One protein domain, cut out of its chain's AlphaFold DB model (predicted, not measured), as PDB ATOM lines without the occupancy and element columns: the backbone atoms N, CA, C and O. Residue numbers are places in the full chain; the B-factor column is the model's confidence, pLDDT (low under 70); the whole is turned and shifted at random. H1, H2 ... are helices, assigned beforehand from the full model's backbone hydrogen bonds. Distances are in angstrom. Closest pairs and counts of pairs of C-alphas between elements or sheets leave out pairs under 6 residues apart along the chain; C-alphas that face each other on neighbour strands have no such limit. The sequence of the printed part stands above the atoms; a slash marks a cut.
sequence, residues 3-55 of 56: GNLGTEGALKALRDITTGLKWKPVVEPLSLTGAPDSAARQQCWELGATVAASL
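Overview. This is residues 3 to 55 of the 56 residues of an uncharacterized protein of Saccharothrix ecbatanensis (UniProt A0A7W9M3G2). Two helices, H2 and the shorter H1, run nearly the same way in one flat layer, and the long link between them folds back through the space that separates them, giving a flat, open Z. The printed part has 53 residues with two named helices, H1 then H2, and no named strand; its class is all helix. It is loose, with a radius of gyration of the C-alphas of 12.7 A, and spans 34 by 30 by 8 A.

Along the chain. H2, residues 38 to 54, begins at C-alpha 38 (13.190, -10.260, -33.146) and measures 24.6 A to C-alpha 54. H1, residues 8 to 20, measures 18.3 A and ends at C-alpha 20 (-6.286, 14.257, -48.037).

Arrangement. H1 and H2 are apart, with no C-alpha of one within 8 A of the other. In both, every O i to N i+4 pair is within hydrogen-bond range. Residues 16 to 22, of which 16 to 20 belong to H1, stand free.

Size, cuts and confidence. The C-alphas of Gly 20 and Ser 38, the two farthest apart, are 34.7 A apart. The link from H1 to H2, residues 21 to 37, is long. The printed part has no cut; its mean pLDDT is 95.9, and no printed residue is under 70.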
ATOM      1  N   GLY A   3       9.879   4.802 -33.262       93.75
ATOM      2  CA  GLY A   3      10.123   5.969 -32.416       93.75
ATOM      3  C   GLY A   3      10.781   5.600 -31.088       93.75
ATOM      4  O   GLY A   3      10.642   4.488 -30.593       93.75
ATOM      5  N   ASN A   4      11.499   6.544 -30.479       89.62
ATOM      6  CA  ASN A   4      12.154   6.297 -29.188       89.62
ATOM      7  C   ASN A   4      11.185   6.417 -27.994       89.62
ATOM      8  O   ASN A   4      11.298   5.661 -27.038       89.62
ATOM      9  N   LEU A   5      10.233   7.358 -28.060       84.50
ATOM     10  CA  LEU A   5       9.293   7.671 -26.968       84.50
ATOM     11  C   LEU A   5       7.814   7.465 -27.351       84.50
ATOM     12  O   LEU A   5       6.979   7.329 -26.467       84.50
ATOM     13  N   GLY A   6       7.500   7.439 -28.652       89.81
ATOM     14  CA  GLY A   6       6.143   7.342 -29.199       89.81
ATOM     15  C   GLY A   6       6.128   7.611 -30.709       89.81
ATOM     16  O   GLY A   6       7.104   8.131 -31.260       89.81
ATOM     17  N   THR A   7       5.043   7.247 -31.395       96.06
ATOM     18  CA  THR A   7       4.855   7.529 -32.836       96.06
ATOM     19  C   THR A   7       3.483   8.127 -33.155       96.06
ATOM     20  O   THR A   7       3.079   8.152 -34.315       96.06
ATOM     21  N   GLU A   8       2.726   8.564 -32.153       95.94
ATOM     22  CA  GLU A   8       1.318   8.963 -32.257       95.94
ATOM     23  C   GLU A   8       1.158  10.162 -33.193       95.94
ATOM     24  O   GLU A   8       0.327  10.141 -34.099       95.94
ATOM     25  N   GLY A   9       2.008  11.181 -33.028       96.06
ATOM     26  CA  GLY A   9       2.010  12.364 -33.891       96.06
ATOM     27  C   GLY A   9       2.349  12.029 -35.345       96.06
ATOM     28  O   GLY A   9       1.679  12.503 -36.260       96.06
ATOM     29  N   ALA A  10       3.332  11.149 -35.559       96.31
ATOM     30  CA  ALA A  10       3.698  10.678 -36.894       96.31
ATOM     31  C   ALA A  10       2.566   9.857 -37.536       96.31
ATOM     32  O   ALA A  10       2.259  10.044 -38.711       96.31
ATOM     33  N   LEU A  11       1.895   9.000 -36.758       96.75
ATOM     34  CA  LEU A  11       0.753   8.212 -37.220       96.75
ATOM     35  C   LEU A  11      -0.450   9.089 -37.563       96.75
ATOM     36  O   LEU A  11      -1.100   8.852 -38.580       96.75
ATOM     37  N   LYS A  12      -0.717  10.123 -36.762       97.31
ATOM     38  CA  LYS A  12      -1.755  11.110 -37.059       97.31
ATOM     39  C   LYS A  12      -1.450  11.851 -38.359       97.31
ATOM     40  O   LYS A  12      -2.299  11.882 -39.241       97.31
ATOM     41  N   ALA A  13      -0.239  12.393 -38.504       98.06
ATOM     42  CA  ALA A  13       0.159  13.119 -39.707       98.06
ATOM     43  C   ALA A  13       0.081  12.236 -40.961       98.06
ATOM     44  O   ALA A  13      -0.453  12.669 -41.980       98.06
ATOM     45  N   LEU A  14       0.544  10.984 -40.871       97.38
ATOM     46  CA  LEU A  14       0.423  10.004 -41.949       97.38
ATOM     47  C   LEU A  14      -1.040   9.841 -42.369       97.38
ATOM     48  O   LEU A  14      -1.342  10.002 -43.548       97.38
ATOM     49  N   ARG A  15      -1.946   9.590 -41.414       97.06
ATOM     50  CA  ARG A  15      -3.379   9.408 -41.689       97.06
ATOM     51  C   ARG A  15      -4.020  10.662 -42.283       97.06
ATOM     52  O   ARG A  15      -4.768  10.538 -43.253       97.06
ATOM     53  N   ASP A  16      -3.720  11.844 -41.748       98.44
ATOM     54  CA  ASP A  16      -4.260  13.119 -42.236       98.44
ATOM     55  C   ASP A  16      -3.849  13.366 -43.697       98.44
ATOM     56  O   ASP A  16      -4.695  13.636 -44.553       98.44
ATOM     57  N   ILE A  17      -2.557  13.199 -44.006       98.38
ATOM     58  CA  ILE A  17      -2.005  13.395 -45.352       98.38
ATOM     59  C   ILE A  17      -2.597  12.376 -46.331       98.38
ATOM     60  O   ILE A  17      -3.120  12.763 -47.376       98.38
ATOM     61  N   THR A  18      -2.560  11.078 -46.007       98.12
ATOM     62  CA  THR A  18      -3.052  10.035 -46.923       98.12
ATOM     63  C   THR A  18      -4.555  10.139 -47.154       98.12
ATOM     64  O   THR A  18      -5.019   9.889 -48.265       98.12
ATOM     65  N   THR A  19      -5.316  10.573 -46.145       97.94
ATOM     66  CA  THR A  19      -6.751  10.855 -46.295       97.94
ATOM     67  C   THR A  19      -6.984  12.022 -47.251       97.94
ATOM     68  O   THR A  19      -7.808  11.906 -48.157       97.94
ATOM     69  N   GLY A  20      -6.225  13.118 -47.114       98.44
ATOM     70  CA  GLY A  20      -6.286  14.257 -48.037       98.44
ATOM     71  C   GLY A  20      -5.967  13.876 -49.488       98.44
ATOM     72  O   GLY A  20      -6.600  14.376 -50.417       98.44
ATOM     73  N   LEU A  21      -5.055  12.920 -49.683       98.56
ATOM     74  CA  LEU A  21      -4.710  12.351 -50.992       98.56
ATOM     75  C   LEU A  21      -5.706  11.289 -51.494       98.56
ATOM     76  O   LEU A  21      -5.541  10.772 -52.599       98.56
ATOM     77  N   LYS A  22      -6.741  10.959 -50.708       97.94
ATOM     78  CA  LYS A  22      -7.708   9.877 -50.971       97.94
ATOM     79  C   LYS A  22      -7.055   8.502 -51.146       97.94
ATOM     80  O   LYS A  22      -7.580   7.641 -51.852       97.94
ATOM     81  N   TRP A  23      -5.912   8.288 -50.505       97.81
ATOM     82  CA  TRP A  23      -5.250   6.992 -50.485       97.81
ATOM     83  C   TRP A  23      -5.922   6.080 -49.466       97.81
ATOM     84  O   TRP A  23      -6.391   6.527 -48.418       97.81
ATOM     85  N   LYS A  24      -5.955   4.785 -49.774       95.25
ATOM     86  CA  LYS A  24      -6.426   3.754 -48.850       95.25
ATOM     87  C   LYS A  24      -5.226   2.954 -48.348       95.25
ATOM     88  O   LYS A  24      -4.383   2.588 -49.170       95.25
ATOM     89  N   PRO A  25      -5.127   2.682 -47.037       95.06
ATOM     90  CA  PRO A  25      -4.090   1.799 -46.531       95.06
ATOM     91  C   PRO A  25      -4.317   0.390 -47.080       95.06
ATOM     92  O   PRO A  25      -5.434  -0.121 -47.062       95.06
ATOM     93  N   VAL A  26      -3.243  -0.228 -47.563       95.25
ATOM     94  CA  VAL A  26      -3.242  -1.642 -47.965       95.25
ATOM     95  C   VAL A  26      -3.295  -2.550 -46.728       95.25
ATOM     96  O   VAL A  26      -3.905  -3.612 -46.745       95.25
ATOM     97  N   VAL A  27      -2.677  -2.100 -45.637       96.00
ATOM     98  CA  VAL A  27      -2.607  -2.755 -44.329       96.00
ATOM     99  C   VAL A  27      -2.483  -1.670 -43.253       96.00
ATOM    100  O   VAL A  27      -2.030  -0.559 -43.548       96.00
ATOM    101  N   GLU A  28      -2.890  -1.962 -42.016       95.50
ATOM    102  CA  GLU A  28      -2.737  -1.018 -40.904       95.50
ATOM    103  C   GLU A  28      -1.257  -0.655 -40.664       95.50
ATOM    104  O   GLU A  28      -0.391  -1.537 -40.690       95.50
ATOM    105  N   PRO A  29      -0.925   0.628 -40.414       96.00
ATOM    106  CA  PRO A  29       0.454   1.026 -40.163       96.00
ATOM    107  C   PRO A  29       1.022   0.393 -38.887       96.00
ATOM    108  O   PRO A  29       0.519   0.622 -37.788       96.00
ATOM    109  N   LEU A  30       2.140  -0.322 -39.018       96.19
ATOM    110  CA  LEU A  30       2.900  -0.830 -37.877       96.19
ATOM    111  C   LEU A  30       3.614   0.320 -37.142       96.19
ATOM    112  O   LEU A  30       4.350   1.100 -37.762       96.19
ATOM    113  N   SER A  31       3.440   0.400 -35.823       95.69
ATOM    114  CA  SER A  31       4.157   1.311 -34.925       95.69
ATOM    115  C   SER A  31       4.994   0.515 -33.927       95.69
ATOM    116  O   SER A  31       4.501  -0.428 -33.316       95.69
ATOM    117  N   LEU A  32       6.259   0.904 -33.785       95.19
ATOM    118  CA  LEU A  32       7.217   0.307 -32.864       95.19
ATOM    119  C   LEU A  32       7.851   1.407 -32.014       95.19
ATOM    120  O   LEU A  32       8.235   2.457 -32.541       95.19
ATOM    121  N   THR A  33       8.006   1.146 -30.721       93.81
ATOM    122  CA  THR A  33       8.705   2.029 -29.785       93.81
ATOM    123  C   THR A  33       9.852   1.300 -29.090       93.81
ATOM    124  O   THR A  33       9.810   0.082 -28.926       93.81
ATOM    125  N   GLY A  34      10.898   2.031 -28.694       90.50
ATOM    126  CA  GLY A  34      12.083   1.437 -28.058       90.50
ATOM    127  C   GLY A  34      12.945   0.624 -29.032       90.50
ATOM    128  O   GLY A  34      12.743   0.682 -30.237       90.50
ATOM    129  N   ALA A  35      13.957  -0.105 -28.563       92.81
ATOM    130  CA  ALA A  35      14.851  -0.843 -29.464       92.81
ATOM    131  C   ALA A  35      14.113  -2.000 -30.182       92.81
ATOM    132  O   ALA A  35      13.498  -2.817 -29.499       92.81
ATOM    133  N   PRO A  36      14.178  -2.114 -31.526       93.25
ATOM    134  CA  PRO A  36      13.570  -3.235 -32.240       93.25
ATOM    135  C   PRO A  36      14.216  -4.569 -31.861       93.25
ATOM    136  O   PRO A  36      15.441  -4.695 -31.865       93.25
ATOM    137  N   ASP A  37      13.388  -5.576 -31.604       95.75
ATOM    138  CA  ASP A  37      13.803  -6.942 -31.300       95.75
ATOM    139  C   ASP A  37      13.429  -7.921 -32.435       95.75
ATOM    140  O   ASP A  37      13.038  -7.534 -33.544       95.75
ATOM    141  N   SER A  38      13.572  -9.224 -32.182       97.62
ATOM    142  CA  SER A  38      13.190 -10.260 -33.146       97.62
ATOM    143  C   SER A  38      11.691 -10.273 -33.452       97.62
ATOM    144  O   SER A  38      11.318 -10.582 -34.583       97.62
ATOM    145  N   ALA A  39      10.833  -9.923 -32.489       96.44
ATOM    146  CA  ALA A  39       9.390  -9.863 -32.699       96.44
ATOM    147  C   ALA A  39       9.024  -8.684 -33.612       96.44
ATOM    148  O   ALA A  39       8.271  -8.857 -34.568       96.44
ATOM    149  N   ALA A  40       9.642  -7.520 -33.401       96.38
ATOM    150  CA  ALA A  40       9.514  -6.367 -34.287       96.38
ATOM    151  C   ALA A  40       9.950  -6.703 -35.724       96.38
ATOM    152  O   ALA A  40       9.292  -6.320 -36.693       96.38
ATOM    153  N   ARG A  41      11.040  -7.468 -35.882       97.00
ATOM    154  CA  ARG A  41      11.494  -7.933 -37.201       97.00
ATOM    155  C   ARG A  41      10.475  -8.859 -37.868       97.00
ATOM    156  O   ARG A  41      10.234  -8.709 -39.065       97.00
ATOM    157  N   GLN A  42       9.881  -9.779 -37.111       98.19
ATOM    158  CA  GLN A  42       8.842 -10.676 -37.616       98.19
ATOM    159  C   GLN A  42       7.592  -9.899 -38.057       98.19
ATOM    160  O   GLN A  42       7.101 -10.116 -39.160       98.19
ATOM    161  N   GLN A  43       7.143  -8.920 -37.268       97.69
ATOM    162  CA  GLN A  43       6.015  -8.055 -37.632       97.69
ATOM    163  C   GLN A  43       6.276  -7.274 -38.929       97.69
ATOM    164  O   GLN A  43       5.400  -7.178 -39.786       97.69
ATOM    165  N   CYS A  44       7.491  -6.747 -39.117       97.31
ATOM    166  CA  CYS A  44       7.879  -6.100 -40.374       97.31
ATOM    167  C   CYS A  44       7.873  -7.076 -41.563       97.31
ATOM    168  O   CYS A  44       7.501  -6.682 -42.671       97.31
ATOM    169  N   TRP A  45       8.280  -8.332 -41.350       98.06
ATOM    170  CA  TRP A  45       8.236  -9.362 -42.387       98.06
ATOM    171  C   TRP A  45       6.792  -9.684 -42.795       98.06
ATOM    172  O   TRP A  45       6.477  -9.661 -43.982       98.06
ATOM    173  N   GLU A  46       5.898  -9.890 -41.825       97.38
ATOM    174  CA  GLU A  46       4.473 -10.166 -42.062       97.38
ATOM    175  C   GLU A  46       3.756  -8.995 -42.738       97.38
ATOM    176  O   GLU A  46       2.943  -9.199 -43.644       97.38
ATOM    177  N   LEU A  47       4.101  -7.760 -42.359       97.56
ATOM    178  CA  LEU A  47       3.607  -6.551 -43.012       97.56
ATOM    179  C   LEU A  47       3.963  -6.552 -44.506       97.56
ATOM    180  O   LEU A  47       3.092  -6.353 -45.352       97.56
ATOM    181  N   GLY A  48       5.231  -6.816 -44.834       96.62
ATOM    182  CA  GLY A  48       5.697  -6.901 -46.219       96.62
ATOM    183  C   GLY A  48       5.038  -8.042 -46.994       96.62
ATOM    184  O   GLY A  48       4.599  -7.836 -48.125       96.62
ATOM    185  N   ALA A  49       4.906  -9.216 -46.373       97.50
ATOM    186  CA  ALA A  49       4.225 -10.367 -46.960       97.50
ATOM    187  C   ALA A  49       2.750 -10.062 -47.276       97.50
ATOM    188  O   ALA A  49       2.270 -10.400 -48.355       97.50
ATOM    189  N   THR A  50       2.054  -9.361 -46.376       96.88
ATOM    190  CA  THR A  50       0.654  -8.946 -46.563       96.88
ATOM    191  C   THR A  50       0.509  -7.977 -47.734       96.88
ATOM    192  O   THR A  50      -0.364  -8.150 -48.582       96.88
ATOM    193  N   VAL A  51       1.395  -6.979 -47.825       96.94
ATOM    194  CA  VAL A  51       1.399  -6.037 -48.952       96.94
ATOM    195  C   VAL A  51       1.689  -6.770 -50.261       96.94
ATOM    196  O   VAL A  51       0.958  -6.578 -51.226       96.94
ATOM    197  N   ALA A  52       2.688  -7.654 -50.295       97.38
ATOM    198  CA  ALA A  52       2.987  -8.456 -51.479       97.38
ATOM    199  C   ALA A  52       1.787  -9.319 -51.913       97.38
ATOM    200  O   ALA A  52       1.464  -9.358 -53.097       97.38
ATOM    201  N   ALA A  53       1.093  -9.948 -50.960       96.56
ATOM    202  CA  ALA A  53      -0.098 -10.749 -51.225       96.56
ATOM    203  C   ALA A  53      -1.262  -9.936 -51.812       96.56
ATOM    204  O   ALA A  53      -2.027 -10.468 -52.606       96.56
ATOM    205  N   SER A  54      -1.382  -8.652 -51.459       95.31
ATOM    206  CA  SER A  54      -2.434  -7.766 -51.987       95.31
ATOM    207  C   SER A  54      -2.209  -7.272 -53.422       95.31
ATOM    208  O   SER A  54      -3.111  -6.671 -54.001       95.31
ATOM    209  N   LEU A  55      -1.004  -7.460 -53.970       92.81
ATOM    210  CA  LEU A  55      -0.619  -6.993 -55.307       92.81
ATOM    211  C   LEU A  55      -0.746  -8.077 -56.391       92.81
ATOM    212  O   LEU A  55      -0.491  -7.785 -57.560       92.81
TER     213      LEU A  55